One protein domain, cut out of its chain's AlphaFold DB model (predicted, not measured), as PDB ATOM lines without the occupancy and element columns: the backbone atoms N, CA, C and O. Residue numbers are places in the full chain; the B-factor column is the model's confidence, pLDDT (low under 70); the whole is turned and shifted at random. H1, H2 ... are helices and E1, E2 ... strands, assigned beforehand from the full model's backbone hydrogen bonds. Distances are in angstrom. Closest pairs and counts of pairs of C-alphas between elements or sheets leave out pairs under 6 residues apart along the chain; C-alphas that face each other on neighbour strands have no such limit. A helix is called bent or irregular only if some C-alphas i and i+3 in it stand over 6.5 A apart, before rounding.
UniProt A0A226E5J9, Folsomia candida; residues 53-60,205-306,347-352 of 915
ATOM      1  N   CYS A  53     -44.009 -21.611  41.879       61.44
ATOM      2  CA  CYS A  53     -43.501 -21.898  43.206       61.44
ATOM      3  C   CYS A  53     -42.108 -22.503  43.082       61.44
ATOM      4  O   CYS A  53     -41.872 -23.386  42.251       61.44
ATOM      5  N   SER A  54     -41.182 -22.000  43.893       62.81
ATOM      6  CA  SER A  54     -39.874 -22.620  44.053       62.81
ATOM      7  C   SER A  54     -40.031 -23.898  44.885       62.81
ATOM      8  O   SER A  54     -40.823 -23.916  45.827       62.81
ATOM      9  N   PRO A  55     -39.297 -24.974  44.567       63.09
ATOM     10  CA  PRO A  55     -39.359 -26.218  45.312       63.09
ATOM     11  C   PRO A  55     -38.960 -25.987  46.770       63.09
ATOM     12  O   PRO A  55     -37.898 -25.433  47.054       63.09
ATOM     13  N   ILE A  56     -39.790 -26.457  47.696       54.81
ATOM     14  CA  ILE A  56     -39.445 -26.540  49.113       54.81
ATOM     15  C   ILE A  56     -38.837 -27.921  49.341       54.81
ATOM     16  O   ILE A  56     -39.483 -28.953  49.119       54.81
ATOM     17  N   LEU A  57     -37.573 -27.943  49.753       52.84
ATOM     18  CA  LEU A  57     -36.838 -29.176  49.986       52.84
ATOM     19  C   LEU A  57     -37.216 -29.797  51.338       52.84
ATOM     20  O   LEU A  57     -37.064 -29.174  52.386       52.84
ATOM     21  N   LEU A  58     -37.678 -31.049  51.311       49.44
ATOM     22  CA  LEU A  58     -37.891 -31.902  52.481       49.44
ATOM     23  C   LEU A  58     -36.929 -33.092  52.376       49.44
ATOM     24  O   LEU A  58     -37.290 -34.173  51.908       49.44
ATOM     25  N   THR A  59     -35.670 -32.898  52.757       45.72
ATOM     26  CA  THR A  59     -34.645 -33.948  52.686       45.72
ATOM     27  C   THR A  59     -34.345 -34.574  54.040       45.72
ATOM     28  O   THR A  59     -34.308 -33.927  55.080       45.72
ATOM     29  N   THR A  60     -34.126 -35.889  54.003       45.00
ATOM     30  CA  THR A  60     -33.457 -36.662  55.055       45.00
ATOM     31  C   THR A  60     -32.499 -37.639  54.373       45.00
ATOM     32  O   THR A  60     -32.925 -38.578  53.702       45.00
ATOM     33  N   LYS A 205     -41.472 -30.579  47.615       73.38
ATOM     34  CA  LYS A 205     -42.838 -30.099  47.773       73.38
ATOM     35  C   LYS A 205     -43.022 -28.810  46.973       73.38
ATOM     36  O   LYS A 205     -42.223 -27.885  47.108       73.38
ATOM     37  N   PHE A 206     -44.079 -28.751  46.171       72.38
ATOM     38  CA  PHE A 206     -44.533 -27.545  45.481       72.38
ATOM     39  C   PHE A 206     -45.892 -27.142  46.051       72.38
ATOM     40  O   PHE A 206     -46.869 -27.872  45.883       72.38
ATOM     41  N   ASP A 207     -45.948 -25.997  46.730       70.81
ATOM     42  CA  ASP A 207     -47.206 -25.419  47.213       70.81
ATOM     43  C   ASP A 207     -47.724 -24.393  46.210       70.81
ATOM     44  O   ASP A 207     -47.105 -23.351  45.997       70.81
ATOM     45  N   LEU A 208     -48.868 -24.688  45.599       66.56
ATOM     46  CA  LEU A 208     -49.541 -23.802  44.656       66.56
ATOM     47  C   LEU A 208     -50.945 -23.508  45.197       66.56
ATOM     48  O   LEU A 208     -51.885 -24.266  44.974       66.56
ATOM     49  N   ASN A 209     -51.041 -22.415  45.963       61.03
ATOM     50  CA  ASN A 209     -52.286 -21.776  46.410       61.03
ATOM     51  C   ASN A 209     -53.334 -22.727  47.032       61.03
ATOM     52  O   ASN A 209     -54.515 -22.698  46.691       61.03
ATOM     53  N   GLY A 210     -52.887 -23.569  47.968       61.34
ATOM     54  CA  GLY A 210     -53.737 -24.496  48.727       61.34
ATOM     55  C   GLY A 210     -53.663 -25.951  48.263       61.34
ATOM     56  O   GLY A 210     -53.977 -26.838  49.052       61.34
ATOM     57  N   ASP A 211     -53.163 -26.205  47.050       60.94
ATOM     58  CA  ASP A 211     -52.852 -27.554  46.576       60.94
ATOM     59  C   ASP A 211     -51.354 -27.834  46.729       60.94
ATOM     60  O   ASP A 211     -50.496 -27.112  46.207       60.94
ATOM     61  N   THR A 212     -51.034 -28.911  47.441       66.69
ATOM     62  CA  THR A 212     -49.658 -29.361  47.630       66.69
ATOM     63  C   THR A 212     -49.339 -30.528  46.704       66.69
ATOM     64  O   THR A 212     -49.931 -31.603  46.813       66.69
ATOM     65  N   PHE A 213     -48.316 -30.360  45.870       70.25
ATOM     66  CA  PHE A 213     -47.767 -31.425  45.037       70.25
ATOM     67  C   PHE A 213     -46.461 -31.945  45.634       70.25
ATOM     68  O   PHE A 213     -45.542 -31.178  45.923       70.25
ATOM     69  N   TYR A 214     -46.367 -33.264  45.788       67.88
ATOM     70  CA  TYR A 214     -45.159 -33.934  46.252       67.88
ATOM     71  C   TYR A 214     -44.532 -34.731  45.130       67.88
ATOM     72  O   TYR A 214     -45.206 -35.432  44.377       67.88
ATOM     73  N   THR A 215     -43.213 -34.692  45.077       69.62
ATOM     74  CA  THR A 215     -42.452 -35.542  44.181       69.62
ATOM     75  C   THR A 215     -41.175 -36.005  44.858       69.62
ATOM     76  O   THR A 215     -40.683 -35.385  45.798       69.62
ATOM     77  N   ARG A 216     -40.663 -37.157  44.440       71.88
ATOM     78  CA  ARG A 216     -39.483 -37.789  45.037       71.88
ATOM     79  C   ARG A 216     -38.573 -38.319  43.950       71.88
ATOM     80  O   ARG A 216     -39.057 -38.811  42.930       71.88
ATOM     81  N   ASN A 217     -37.268 -38.252  44.183       71.94
ATOM     82  CA  ASN A 217     -36.278 -38.784  43.245       71.94
ATOM     83  C   ASN A 217     -36.213 -40.325  43.252       71.94
ATOM     84  O   ASN A 217     -35.765 -40.921  42.279       71.94
ATOM     85  N   VAL A 218     -36.705 -40.977  44.312       70.00
ATOM     86  CA  VAL A 218     -36.850 -42.440  44.414       70.00
ATOM     87  C   VAL A 218     -38.331 -42.811  44.238       70.00
ATOM     88  O   VAL A 218     -39.086 -42.790  45.211       70.00
ATOM     89  N   ARG A 219     -38.793 -43.087  43.009       60.97
ATOM     90  CA  ARG A 219     -40.200 -43.461  42.722       60.97
ATOM     91  C   ARG A 219     -40.400 -44.983  42.747       60.97
ATOM     92  O   ARG A 219     -39.518 -45.713  42.321       60.97
ATOM     93  N   SER A 220     -41.572 -45.450  43.204       48.19
ATOM     94  CA  SER A 220     -41.985 -46.854  43.043       48.19
ATOM     95  C   SER A 220     -42.703 -47.061  41.704       48.19
ATOM     96  O   SER A 220     -43.303 -46.141  41.149       48.19
ATOM     97  N   VAL A 221     -42.615 -48.292  41.206       47.03
ATOM     98  CA  VAL A 221     -42.713 -48.750  39.804       47.03
ATOM     99  C   VAL A 221     -44.015 -48.423  39.043       47.03
ATOM    100  O   VAL A 221     -44.096 -48.686  37.849       47.03
ATOM    101  N   GLN A 222     -45.042 -47.827  39.652       44.53
ATOM    102  CA  GLN A 222     -46.371 -47.820  39.023       44.53
ATOM    103  C   GLN A 222     -46.644 -46.726  37.978       44.53
ATOM    104  O   GLN A 222     -47.484 -46.974  37.122       44.53
ATOM    105  N   HIS A 223     -45.951 -45.577  37.958       45.91
ATOM    106  CA  HIS A 223     -46.362 -44.476  37.054       45.91
ATOM    107  C   HIS A 223     -45.253 -43.743  36.281       45.91
ATOM    108  O   HIS A 223     -45.527 -42.789  35.561       45.91
ATOM    109  N   ALA A 224     -44.008 -44.219  36.316       45.47
ATOM    110  CA  ALA A 224     -43.000 -43.805  35.343       45.47
ATOM    111  C   ALA A 224     -41.942 -44.903  35.204       45.47
ATOM    112  O   ALA A 224     -41.322 -45.294  36.193       45.47
ATOM    113  N   LYS A 225     -41.715 -45.391  33.976       49.81
ATOM    114  CA  LYS A 225     -40.479 -46.106  33.623       49.81
ATOM    115  C   LYS A 225     -39.310 -45.283  34.165       49.81
ATOM    116  O   LYS A 225     -39.212 -44.146  33.733       49.81
ATOM    117  N   ILE A 226     -38.467 -45.823  35.053       54.66
ATOM    118  CA  ILE A 226     -37.009 -45.591  35.009       54.66
ATOM    119  C   ILE A 226     -36.208 -46.538  35.930       54.66
ATOM    120  O   ILE A 226     -35.193 -47.023  35.448       54.66
ATOM    121  N   LEU A 227     -36.616 -46.932  37.149       57.12
ATOM    122  CA  LEU A 227     -35.856 -47.934  37.944       57.12
ATOM    123  C   LEU A 227     -36.768 -48.760  38.878       57.12
ATOM    124  O   LEU A 227     -37.616 -48.190  39.561       57.12
ATOM    125  N   SER A 228     -36.602 -50.088  38.917       58.94
ATOM    126  CA  SER A 228     -37.231 -50.970  39.917       58.94
ATOM    127  C   SER A 228     -36.501 -50.923  41.269       58.94
ATOM    128  O   SER A 228     -35.355 -50.478  41.351       58.94
ATOM    129  N   ASP A 229     -37.124 -51.433  42.339       59.47
ATOM    130  CA  ASP A 229     -36.460 -51.588  43.648       59.47
ATOM    131  C   ASP A 229     -35.221 -52.510  43.581       59.47
ATOM    132  O   ASP A 229     -34.297 -52.386  44.390       59.47
ATOM    133  N   GLU A 230     -35.167 -53.413  42.597       61.09
ATOM    134  CA  GLU A 230     -34.004 -54.250  42.288       61.09
ATOM    135  C   GLU A 230     -32.909 -53.469  41.544       61.09
ATOM    136  O   GLU A 230     -31.728 -53.581  41.889       61.09
ATOM    137  N   ASP A 231     -33.286 -52.596  40.603       62.56
ATOM    138  CA  ASP A 231     -32.345 -51.700  39.923       62.56
ATOM    139  C   ASP A 231     -31.723 -50.686  40.907       62.56
ATOM    140  O   ASP A 231     -30.531 -50.399  40.826       62.56
ATOM    141  N   LEU A 232     -32.470 -50.175  41.898       65.50
ATOM    142  CA  LEU A 232     -31.952 -49.238  42.915       65.50
ATOM    143  C   LEU A 232     -30.835 -49.845  43.789       65.50
ATOM    144  O   LEU A 232     -29.929 -49.133  44.246       65.50
ATOM    145  N   LYS A 233     -30.849 -51.169  44.001       65.25
ATOM    146  CA  LYS A 233     -29.805 -51.886  44.757       65.25
ATOM    147  C   LYS A 233     -28.473 -51.977  44.014       65.25
ATOM    148  O   LYS A 233     -27.446 -52.134  44.678       65.25
ATOM    149  N   SER A 234     -28.458 -51.820  42.693       67.62
ATOM    150  CA  SER A 234     -27.250 -51.932  41.861       67.62
ATOM    151  C   SER A 234     -26.912 -50.669  41.061       67.62
ATOM    152  O   SER A 234     -25.802 -50.576  40.547       67.62
ATOM    153  N   CYS A 235     -27.809 -49.679  40.983       76.50
ATOM    154  CA  CYS A 235     -27.568 -48.489  40.174       76.50
ATOM    155  C   CYS A 235     -26.456 -47.599  40.752       76.50
ATOM    156  O   CYS A 235     -26.343 -47.416  41.968       76.50
ATOM    157  N   LEU A 236     -25.667 -47.008  39.853       80.88
ATOM    158  CA  LEU A 236     -24.731 -45.924  40.128       80.88
ATOM    159  C   LEU A 236     -24.966 -44.823  39.088       80.88
ATOM    160  O   LEU A 236     -25.191 -45.129  37.918       80.88
ATOM    161  N   TYR A 237     -24.956 -43.561  39.509       84.75
ATOM    162  CA  TYR A 237     -25.186 -42.420  38.630       84.75
ATOM    163  C   TYR A 237     -24.152 -42.367  37.502       84.75
ATOM    164  O   TYR A 237     -22.946 -42.403  37.745       84.75
ATOM    165  N   GLN A 238     -24.635 -42.222  36.268       79.19
ATOM    166  CA  GLN A 238     -23.799 -42.036  35.084       79.19
ATOM    167  C   GLN A 238     -24.383 -40.935  34.202       79.19
ATOM    168  O   GLN A 238     -25.514 -41.040  33.729       79.19
ATOM    169  N   ASN A 239     -23.601 -39.886  33.936       72.69
ATOM    170  CA  ASN A 239     -24.073 -38.738  33.158       72.69
ATOM    171  C   ASN A 239     -24.424 -39.105  31.696       72.69
ATOM    172  O   ASN A 239     -25.317 -38.505  31.101       72.69
ATOM    173  N   ASN A 240     -23.780 -40.122  31.113       73.44
ATOM    174  CA  ASN A 240     -23.919 -40.471  29.691       73.44
ATOM    175  C   ASN A 240     -24.935 -41.588  29.386       73.44
ATOM    176  O   ASN A 240     -25.184 -41.857  28.215       73.44
ATOM    177  N   ASP A 241     -25.545 -42.210  30.398       74.50
ATOM    178  CA  ASP A 241     -26.460 -43.348  30.224       74.50
ATOM    179  C   ASP A 241     -27.923 -42.928  30.448       74.50
ATOM    180  O   ASP A 241     -28.281 -42.412  31.507       74.50
ATOM    181  N   SER A 242     -28.804 -43.163  29.471       66.62
ATOM    182  CA  SER A 242     -30.220 -42.765  29.546       66.62
ATOM    183  C   SER A 242     -31.023 -43.460  30.655       66.62
ATOM    184  O   SER A 242     -32.042 -42.919  31.083       66.62
ATOM    185  N   LYS A 243     -30.594 -44.639  31.123       67.44
ATOM    186  CA  LYS A 243     -31.217 -45.395  32.221       67.44
ATOM    187  C   LYS A 243     -30.680 -44.939  33.582       67.44
ATOM    188  O   LYS A 243     -31.458 -44.784  34.522       67.44
ATOM    189  N   PHE A 244     -29.376 -44.687  33.696       70.75
ATOM    190  CA  PHE A 244     -28.719 -44.392  34.982       70.75
ATOM    191  C   PHE A 244     -28.462 -42.903  35.271       70.75
ATOM    192  O   PHE A 244     -28.078 -42.565  36.392       70.75
ATOM    193  N   ARG A 245     -28.770 -41.995  34.334       74.56
ATOM    194  CA  ARG A 245     -28.718 -40.528  34.525       74.56
ATOM    195  C   ARG A 245     -29.644 -40.005  35.633       74.56
ATOM    196  O   ARG A 245     -29.478 -38.881  36.092       74.56
ATOM    197  N   TYR A 246     -30.592 -40.816  36.095       74.06
ATOM    198  CA  TYR A 246     -31.511 -40.473  37.186       74.06
ATOM    199  C   TYR A 246     -31.252 -41.273  38.469       74.06
ATOM    200  O   TYR A 246     -32.008 -41.145  39.431       74.06
ATOM    201  N   CYS A 247     -30.209 -42.114  38.503       80.81
ATOM    202  CA  CYS A 247     -29.890 -42.903  39.688       80.81
ATOM    203  C   CYS A 247     -29.389 -41.984  40.820       80.81
ATOM    204  O   CYS A 247     -28.442 -41.226  40.617       80.81
ATOM    205  N   PRO A 248     -29.955 -42.073  42.033       80.19
ATOM    206  CA  PRO A 248     -29.581 -41.206  43.147       80.19
ATOM    207  C   PRO A 248     -28.431 -41.774  44.002       80.19
ATOM    208  O   PRO A 248     -28.369 -41.535  45.211       80.19
ATOM    209  N   ARG A 249     -27.540 -42.573  43.400       83.00
ATOM    210  CA  ARG A 249     -26.364 -43.168  44.053       83.00
ATOM    211  C   ARG A 249     -25.093 -42.660  43.402       83.00
ATOM    212  O   ARG A 249     -24.911 -42.859  42.207       83.00
ATOM    213  N   PHE A 250     -24.202 -42.073  44.186       85.56
ATOM    214  CA  PHE A 250     -22.979 -41.437  43.700       85.56
ATOM    215  C   PHE A 250     -21.772 -41.995  44.448       85.56
ATOM    216  O   PHE A 250     -21.856 -42.192  45.657       85.56
ATOM    217  N   LEU A 251     -20.651 -42.236  43.767       86.88
ATOM    218  CA  LEU A 251     -19.375 -42.410  44.464       86.88
ATOM    219  C   LEU A 251     -18.771 -41.038  44.751       86.88
ATOM    220  O   LEU A 251     -18.888 -40.127  43.932       86.88
ATOM    221  N   VAL A 252     -18.090 -40.896  45.884       84.44
ATOM    222  CA  VAL A 252     -17.434 -39.634  46.267       84.44
ATOM    223  C   VAL A 252     -16.435 -39.181  45.202       84.44
ATOM    224  O   VAL A 252     -16.459 -38.017  44.805       84.44
ATOM    225  N   ARG A 253     -15.631 -40.107  44.659       86.62
ATOM    226  CA  ARG A 253     -14.700 -39.801  43.559       86.62
ATOM    227  C   ARG A 253     -15.402 -39.257  42.316       86.62
ATOM    228  O   ARG A 253     -14.880 -38.371  41.649       86.62
ATOM    229  N   ASP A 254     -16.602 -39.755  42.024       88.12
ATOM    230  CA  ASP A 254     -17.353 -39.363  40.836       88.12
ATOM    231  C   ASP A 254     -17.957 -37.969  41.016       88.12
ATOM    232  O   ASP A 254     -17.925 -37.170  40.089       88.12
ATOM    233  N   VAL A 255     -18.430 -37.630  42.221       87.62
ATOM    234  CA  VAL A 255     -18.909 -36.274  42.555       87.62
ATOM    235  C   VAL A 255     -17.806 -35.239  42.336       87.62
ATOM    236  O   VAL A 255     -18.035 -34.215  41.688       87.62
ATOM    237  N   VAL A 256     -16.599 -35.528  42.829       87.19
ATOM    238  CA  VAL A 256     -15.423 -34.666  42.642       87.19
ATOM    239  C   VAL A 256     -15.055 -34.579  41.161       87.19
ATOM    240  O   VAL A 256     -14.940 -33.478  40.619       87.19
ATOM    241  N   ARG A 257     -14.977 -35.713  40.463       88.12
ATOM    242  CA  ARG A 257     -14.656 -35.756  39.032       88.12
ATOM    243  C   ARG A 257     -15.665 -34.984  38.179       88.12
ATOM    244  O   ARG A 257     -15.267 -34.225  37.299       88.12
ATOM    245  N   PHE A 258     -16.965 -35.136  38.432       88.62
ATOM    246  CA  PHE A 258     -18.018 -34.428  37.695       88.62
ATOM    247  C   PHE A 258     -18.045 -32.925  37.982       88.62
ATOM    248  O   PHE A 258     -18.584 -32.174  37.174       88.62
ATOM    249  N   SER A 259     -17.440 -32.476  39.084       85.50
ATOM    250  CA  SER A 259     -17.245 -31.052  39.371       85.50
ATOM    251  C   SER A 259     -16.084 -30.411  38.594       85.50
ATOM    252  O   SER A 259     -15.897 -29.200  38.688       85.50
ATOM    253  N   GLY A 260     -15.307 -31.205  37.843       84.75
ATOM    254  CA  GLY A 260     -14.118 -30.753  37.113       84.75
ATOM    255  C   GLY A 260     -12.828 -30.750  37.938       84.75
ATOM    256  O   GLY A 260     -11.861 -30.120  37.527       84.75
ATOM    257  N   THR A 261     -12.805 -31.433  39.089       82.12
ATOM    258  CA  THR A 261     -11.640 -31.503  39.991       82.12
ATOM    259  C   THR A 261     -11.005 -32.897  39.952       82.12
ATOM    260  O   THR A 261     -11.721 -33.896  39.847       82.12
ATOM    261  N   ASP A 262      -9.675 -32.976  40.045       83.44
ATOM    262  CA  ASP A 262      -8.957 -34.248  40.194       83.44
ATOM    263  C   ASP A 262      -9.141 -34.791  41.622       83.44
ATOM    264  O   ASP A 262      -8.887 -34.105  42.612       83.44
ATOM    265  N   TYR A 263      -9.624 -36.025  41.742       83.88
ATOM    266  CA  TYR A 263      -9.800 -36.653  43.046       83.88
ATOM    267  C   TYR A 263      -8.463 -37.076  43.668       83.88
ATOM    268  O   TYR A 263      -8.236 -36.790  44.842       83.88
ATOM    269  N   GLU A 264      -7.587 -37.715  42.887       81.69
ATOM    270  CA  GLU A 264      -6.379 -38.395  43.378       81.69
ATOM    271  C   GLU A 264      -5.279 -37.402  43.756       81.69
ATOM    272  O   GLU A 264      -4.583 -37.585  44.751       81.69
ATOM    273  N   ASN A 265      -5.143 -36.324  42.980       77.25
ATOM    274  CA  ASN A 265      -4.056 -35.356  43.154       77.25
ATOM    275  C   ASN A 265      -4.481 -34.056  43.856       77.25
ATOM    276  O   ASN A 265      -3.630 -33.219  44.151       77.25
ATOM    277  N   ASP A 266      -5.779 -33.858  44.113       75.81
ATOM    278  CA  ASP A 266      -6.283 -32.638  44.750       75.81
ATOM    279  C   ASP A 266      -7.235 -32.939  45.915       75.81
ATOM    280  O   ASP A 266      -6.842 -32.830  47.080       75.81
ATOM    281  N   ALA A 267      -8.471 -33.354  45.627       77.50
ATOM    282  CA  ALA A 267      -9.532 -33.384  46.637       77.50
ATOM    283  C   ALA A 267      -9.257 -34.349  47.803       77.50
ATOM    284  O   ALA A 267      -9.694 -34.094  48.924       77.50
ATOM    285  N   ILE A 268      -8.538 -35.449  47.569       77.19
ATOM    286  CA  ILE A 268      -8.179 -36.387  48.637       77.19
ATOM    287  C   ILE A 268      -7.084 -35.829  49.563       77.19
ATOM    288  O   ILE A 268      -7.087 -36.118  50.759       77.19
ATOM    289  N   ILE A 269      -6.188 -34.984  49.050       71.12
ATOM    290  CA  ILE A 269      -5.052 -34.423  49.798       71.12
ATOM    291  C   ILE A 269      -5.479 -33.161  50.556       71.12
ATOM    292  O   ILE A 269      -5.239 -33.028  51.761       71.12
ATOM    293  N   TYR A 270      -6.133 -32.244  49.843       70.69
ATOM    294  CA  TYR A 270      -6.445 -30.896  50.319       70.69
ATOM    295  C   TYR A 270      -7.903 -30.723  50.753       70.69
ATOM    296  O   TYR A 270      -8.232 -29.727  51.392       70.69
ATOM    297  N   GLY A 271      -8.778 -31.683  50.447       76.00
ATOM    298  CA  GLY A 271     -10.210 -31.531  50.670       76.00
ATOM    299  C   GLY A 271     -10.865 -30.600  49.645       76.00
ATOM    300  O   GLY A 271     -10.306 -30.293  48.592       76.00
ATOM    301  N   GLY A 272     -12.090 -30.168  49.933       75.69
ATOM    302  CA  GLY A 272     -12.822 -29.235  49.069       75.69
ATOM    303  C   GLY A 272     -14.321 -29.230  49.329       75.69
ATOM    304  O   GLY A 272     -14.856 -30.172  49.922       75.69
ATOM    305  N   ILE A 273     -15.006 -28.178  48.873       78.25
ATOM    306  CA  ILE A 273     -16.462 -28.057  48.992       78.25
ATOM    307  C   ILE A 273     -17.083 -28.311  47.625       78.25
ATOM    308  O   ILE A 273     -16.986 -27.513  46.698       78.25
ATOM    309  N   PHE A 274     -17.783 -29.425  47.511       83.69
ATOM    310  CA  PHE A 274     -18.445 -29.864  46.293       83.69
ATOM    311  C   PHE A 274     -19.948 -29.773  46.477       83.69
ATOM    312  O   PHE A 274     -20.454 -29.978  47.575       83.69
ATOM    313  N   THR A 275     -20.690 -29.498  45.413       85.00
ATOM    314  CA  THR A 275     -22.149 -29.536  45.442       85.00
ATOM    315  C   THR A 275     -22.720 -30.536  44.455       85.00
ATOM    316  O   THR A 275     -22.219 -30.677  43.340       85.00
ATOM    317  N   ILE A 276     -23.787 -31.212  44.883       87.50
ATOM    318  CA  ILE A 276     -24.705 -31.957  44.028       87.50
ATOM    319  C   ILE A 276     -25.989 -31.130  43.962       87.50
ATOM    320  O   ILE A 276     -26.768 -31.110  44.917       87.50
ATOM    321  N   ASN A 277     -26.194 -30.438  42.847       84.69
ATOM    322  CA  ASN A 277     -27.398 -29.658  42.590       84.69
ATOM    323  C   ASN A 277     -28.431 -30.508  41.841       84.69
ATOM    324  O   ASN A 277     -28.121 -31.081  40.794       84.69
ATOM    325  N   MET A 278     -29.650 -30.576  42.377       84.06
ATOM    326  CA  MET A 278     -30.805 -31.246  41.782       84.06
ATOM    327  C   MET A 278     -31.799 -30.218  41.246       84.06
ATOM    328  O   MET A 278     -32.460 -29.537  42.024       84.06
ATOM    329  N   GLU A 279     -31.965 -30.152  39.931       81.81
ATOM    330  CA  GLU A 279     -32.922 -29.260  39.279       81.81
ATOM    331  C   GLU A 279     -34.258 -29.978  38.994       81.81
ATOM    332  O   GLU A 279     -34.277 -31.042  38.370       81.81
ATOM    333  N   TRP A 280     -35.375 -29.387  39.428       79.06
ATOM    334  CA  TRP A 280     -36.749 -29.882  39.275       79.06
ATOM    335  C   TRP A 280     -37.663 -28.814  38.658       79.06
ATOM    336  O   TRP A 280     -38.270 -28.015  39.372       79.06
ATOM    337  N   ASN A 281     -37.802 -28.819  37.332       77.25
ATOM    338  CA  ASN A 281     -38.769 -27.968  36.632       77.25
ATOM    339  C   ASN A 281     -39.999 -28.798  36.259       77.25
ATOM    340  O   ASN A 281     -39.880 -29.749  35.489       77.25
ATOM    341  N   CYS A 282     -41.160 -28.460  36.821       76.12
ATOM    342  CA  CYS A 282     -42.377 -29.261  36.718       76.12
ATOM    343  C   CYS A 282     -43.545 -28.420  36.189       76.12
ATOM    344  O   CYS A 282     -43.909 -27.412  36.792       76.12
ATOM    345  N   ASP A 283     -44.153 -28.841  35.078       73.56
ATOM    346  CA  ASP A 283     -45.397 -28.260  34.558       73.56
ATOM    347  C   ASP A 283     -46.592 -29.105  35.026       73.56
ATOM    348  O   ASP A 283     -46.757 -30.255  34.617       73.56
ATOM    349  N   PHE A 284     -47.421 -28.541  35.904       71.25
ATOM    350  CA  PHE A 284     -48.600 -29.201  36.471       71.25
ATOM    351  C   PHE A 284     -49.892 -28.888  35.689       71.25
ATOM    352  O   PHE A 284     -50.980 -29.261  36.128       71.25
ATOM    353  N   ALA A 285     -49.819 -28.193  34.542       62.09
ATOM    354  CA  ALA A 285     -50.994 -27.793  33.756       62.09
ATOM    355  C   ALA A 285     -51.545 -28.899  32.837       62.09
ATOM    356  O   ALA A 285     -52.720 -28.869  32.464       62.09
ATOM    357  N   LYS A 286     -50.728 -29.890  32.474       53.94
ATOM    358  CA  LYS A 286     -51.161 -31.121  31.802       53.94
ATOM    359  C   LYS A 286     -51.023 -32.244  32.820       53.94
ATOM    360  O   LYS A 286     -49.933 -32.427  33.340       53.94
ATOM    361  N   TYR A 287     -52.087 -32.994  33.104       51.41
ATOM    362  CA  TYR A 287     -52.062 -34.193  33.962       51.41
ATOM    363  C   TYR A 287     -51.169 -35.302  33.357       51.41
ATOM    364  O   TYR A 287     -51.644 -36.323  32.869       51.41
ATOM    365  N   SER A 288     -49.863 -35.075  33.322       49.50
ATOM    366  CA  SER A 288     -48.840 -35.954  32.774       49.50
ATOM    367  C   SER A 288     -47.631 -35.842  33.702       49.50
ATOM    368  O   SER A 288     -46.782 -34.961  33.573       49.50
ATOM    369  N   GLU A 289     -47.562 -36.755  34.670       51.94
ATOM    370  CA  GLU A 289     -46.504 -36.869  35.688       51.94
ATOM    371  C   GLU A 289     -45.108 -37.201  35.111       51.94
ATOM    372  O   GLU A 289     -44.146 -37.406  35.863       51.94
ATOM    373  N   THR A 290     -44.989 -37.272  33.781       54.34
ATOM    374  CA  THR A 290     -43.802 -37.694  33.032       54.34
ATOM    375  C   THR A 290     -42.762 -36.594  32.803       54.34
ATOM    376  O   THR A 290     -41.641 -36.928  32.435       54.34
ATOM    377  N   GLU A 291     -43.068 -35.312  33.045       59.44
ATOM    378  CA  GLU A 291     -42.121 -34.198  32.801       59.44
ATOM    379  C   GLU A 291     -41.391 -33.683  34.061       59.44
ATOM    380  O   GLU A 291     -40.445 -32.911  33.958       59.44
ATOM    381  N   CYS A 292     -41.766 -34.151  35.255       70.25
ATOM    382  CA  CYS A 292     -41.213 -33.692  36.536       70.25
ATOM    383  C   CYS A 292     -40.167 -34.693  37.076       70.25
ATOM    384  O   CYS A 292     -40.476 -35.492  37.963       70.25
ATOM    385  N   ILE A 293     -38.955 -34.706  36.504       74.38
ATOM    386  CA  ILE A 293     -37.843 -35.624  36.850       74.38
ATOM    387  C   ILE A 293     -36.591 -34.803  37.234       74.38
ATOM    388  O   ILE A 293     -36.291 -33.833  36.537       74.38
ATOM    389  N   PRO A 294     -35.839 -35.175  38.296       79.19
ATOM    390  CA  PRO A 294     -34.633 -34.457  38.716       79.19
ATOM    391  C   PRO A 294     -33.527 -34.491  37.661       79.19
ATOM    392  O   PRO A 294     -33.241 -35.544  37.086       79.19
ATOM    393  N   LYS A 295     -32.817 -33.374  37.500       82.44
ATOM    394  CA  LYS A 295     -31.525 -33.318  36.800       82.44
ATOM    395  C   LYS A 295     -30.403 -33.036  37.793       82.44
ATOM    396  O   LYS A 295     -30.503 -32.104  38.578       82.44
ATOM    397  N   TYR A 296     -29.340 -33.833  37.751       86.50
ATOM    398  CA  TYR A 296     -28.181 -33.686  38.632       86.50
ATOM    399  C   TYR A 296     -27.066 -32.900  37.936       86.50
ATOM    400  O   TYR A 296     -26.717 -33.207  36.797       86.50
ATOM    401  N   SER A 297     -26.485 -31.927  38.630       87.81
ATOM    402  CA  SER A 297     -25.288 -31.191  38.205       87.81
ATOM    403  C   SER A 297     -24.311 -31.053  39.370       87.81
ATOM    404  O   SER A 297     -24.730 -31.042  40.527       87.81
ATOM    405  N   PHE A 298     -23.019 -30.954  39.068       90.44
ATOM    406  CA  PHE A 298     -21.953 -30.984  40.067       90.44
ATOM    407  C   PHE A 298     -21.053 -29.766  39.904       90.44
ATOM    408  O   PHE A 298     -20.733 -29.382  38.779       90.44
ATOM    409  N   LYS A 299     -20.646 -29.147  41.011       86.44
ATOM    410  CA  LYS A 299     -19.764 -27.973  40.987       86.44
ATOM    411  C   LYS A 299     -18.889 -27.925  42.238       86.44
ATOM    412  O   LYS A 299     -19.343 -28.306  43.311       86.44
ATOM    413  N   ARG A 300     -17.653 -27.444  42.108       85.38
ATOM    414  CA  ARG A 300     -16.808 -27.062  43.244       85.38
ATOM    415  C   ARG A 300     -17.143 -25.625  43.658       85.38
ATOM    416  O   ARG A 300     -17.222 -24.744  42.802       85.38
ATOM    417  N   LEU A 301     -17.448 -25.413  44.934       76.56
ATOM    418  CA  LEU A 301     -17.909 -24.131  45.475       76.56
ATOM    419  C   LEU A 301     -16.765 -23.263  46.008       76.56
ATOM    420  O   LEU A 301     -16.927 -22.048  46.067       76.56
ATOM    421  N   ASP A 302     -15.632 -23.860  46.371       70.56
ATOM    422  CA  ASP A 302     -14.431 -23.149  46.802       70.56
ATOM    423  C   ASP A 302     -13.541 -22.764  45.605       70.56
ATOM    424  O   ASP A 302     -13.245 -23.585  44.735       70.56
ATOM    425  N   THR A 303     -13.118 -21.497  45.546       55.94
ATOM    426  CA  THR A 303     -12.185 -20.980  44.530       55.94
ATOM    427  C   THR A 303     -10.752 -21.153  45.013       55.94
ATOM    428  O   THR A 303     -10.380 -20.589  46.035       55.94
ATOM    429  N   ARG A 304      -9.932 -21.888  44.259       53.91
ATOM    430  CA  ARG A 304      -8.488 -21.983  44.498       53.91
ATOM    431  C   ARG A 304      -7.789 -20.950  43.612       53.91
ATOM    432  O   ARG A 304      -7.766 -21.119  42.395       53.91
ATOM    433  N   THR A 305      -7.276 -19.865  44.185       44.56
ATOM    434  CA  THR A 305      -6.348 -18.969  43.475       44.56
ATOM    435  C   THR A 305      -4.908 -19.418  43.738       44.56
ATOM    436  O   THR A 305      -4.610 -19.962  44.798       44.56
ATOM    437  N   GLU A 306      -4.007 -19.215  42.769       39.09
ATOM    438  CA  GLU A 306      -2.595 -19.658  42.808       39.09
ATOM    439  C   GLU A 306      -1.774 -19.133  44.006       39.09
ATOM    440  O   GLU A 306      -0.660 -19.600  44.221       39.09
ATOM    441  N   VAL A 347     -31.096 -27.989  45.939       73.44
ATOM    442  CA  VAL A 347     -32.265 -28.249  45.093       73.44
ATOM    443  C   VAL A 347     -32.749 -26.944  44.500       73.44
ATOM    444  O   VAL A 347     -32.962 -25.967  45.211       73.44
ATOM    445  N   THR A 348     -32.910 -26.940  43.185       74.38
ATOM    446  CA  THR A 348     -33.327 -25.788  42.387       74.38
ATOM    447  C   THR A 348     -34.456 -26.200  41.445       74.38
ATOM    448  O   THR A 348     -34.695 -27.387  41.236       74.38
ATOM    449  N   GLY A 349     -35.200 -25.241  40.897       73.56
ATOM    450  CA  GLY A 349     -36.246 -25.502  39.905       73.56
ATOM    451  C   GLY A 349     -37.526 -24.704  40.142       73.56
ATOM    452  O   GLY A 349     -37.560 -23.846  41.023       73.56
ATOM    453  N   GLN A 350     -38.564 -24.937  39.338       75.00
ATOM    454  CA  GLN A 350     -39.849 -24.228  39.415       75.00
ATOM    455  C   GLN A 350     -41.033 -25.140  39.072       75.00
ATOM    456  O   GLN A 350     -40.989 -25.898  38.103       75.00
ATOM    457  N   GLY A 351     -42.103 -25.037  39.860       73.19
ATOM    458  CA  GLY A 351     -43.407 -25.629  39.567       73.19
ATOM    459  C   GLY A 351     -44.340 -24.607  38.922       73.19
ATOM    460  O   GLY A 351     -44.443 -23.494  39.438       73.19
ATOM    461  N   PHE A 352     -45.026 -24.976  37.836       72.69
ATOM    462  CA  PHE A 352     -45.944 -24.092  37.104       72.69
ATOM    463  C   PHE A 352     -47.370 -24.644  37.073       72.69
ATOM    464  O   PHE A 352     -47.574 -25.815  36.751       72.69
TER     465      PHE A 352
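Overview. This is residues 53 to 60, 205 to 306 and 347 to 352 of the 915 residues of a protein of Folsomia candida (UniProt A0A226E5J9). The model is a long, narrow ribbon of three strands built along E5, with E6 beside one half of it and E7 beside the other. The helices H2 and H3 lie at the end where E5 begins, the small hairpin of E2 and E3 with E1 near it lies towards the end where E7 finishes, and a loose loop region with the short helix H1 hangs off to one side. The printed part has 116 residues, with three named helices and seven named strands in the order E1 E2 E3 H1 E4 H2 H3 E5 E6 E7. The larger sheet has the order E6 E5 E7 and is mixed, the second sheet is the antiparallel pair E2 and E3, and the class is mixed, helices and strands. The whole is loose, with a radius of gyration of the C-alphas of 16.6 A, and spans 51 by 34 by 24 A, only just elongated.

Along the chain. Find C-alpha 272 at (-12.822, -29.235, 49.069); from there E5, residues 272 to 283, runs 35.7 A to C-alpha 283 at (-45.397, -28.260, 34.558). Its partners in the sheet are E6, residues 295 to 300, 17.2 A long, and E7, residues 347 to 352, 16.4 A long, which ends at C-alpha 352 at (-45.944, -24.092, 37.104). Before E5 look for E4, residues 249 to 251, then H2, residues 252 to 258, 10.0 A long, and H3, residues 263 to 270, 9.9 A long. H3 is irregular, but only just: C-alphas 265 and 268 are 6.9 A apart. Earlier still come E1, residues 56 to 59, E2, residues 205 to 208, E3, residues 211 to 216, 16.9 A long, and H1, residues 229 to 234, 9.4 A long.

Arrangement. Start at E5, the inner strand. E5 and E6 form an antiparallel hairpin, with N 277 and O 297 at 2.8 A, within hydrogen-bond range. E7 is parallel to E5, and N 280 and O 348 stand at 2.8 A, within hydrogen-bond range. H2 is on this sheet at a height of 8.5 A, over E5 and only just over E6, on which 3 of its C-alphas fall; it runs across the strands, at 74 degrees to E5 on the local plane. Its closest C-alphas to E6 are those of Phe 258 and Phe 298, 5.7 A apart. H3 is not on the sheet but touches H2, closest at the C-alphas of Arg 253 and Tyr 263, 5.8 A; at 71 degrees they are only just about perpendicular. Now look beside E7: its C-alpha 351 is 6.3 A from that of Phe 206 in E2. E2 and E3 form an antiparallel hairpin, with N 206 and O 213 at 2.8 A, within hydrogen-bond range. E1 pairs with no named strand; its closest C-alpha to E2 is that of Ile 56, 5.1 A from that of Lys 205. E4, which also pairs with no named strand, and H2 meet only through their link. H1 is not on the larger sheet and is only just apart from E4, at 8.3 A. In H2 every O i to N i+4 pair is within hydrogen-bond range; H1 has 0 of 2, with 2 of 3 O i to N i+3 pairs, and H3 has 1 of 4, with 1 of 5.

Size, cuts and confidence. The two C-alphas farthest apart are those of Tyr 287 and Glu 306, at 52.3 A. Residues 61 to 204 are not printed, with 13.6 A between C-alphas 60 and 205; residues 307 to 346 are not printed, with 31.0 A between C-alphas 306 and 347. Of the links that are printed whole, E3 to H1, H1 to E4 and E5 to E6 are long. The mean pLDDT of the printed part is 70.5, and 44 residues are under 70, among them residues 53 to 60, 219 to 234 and 285 to 291.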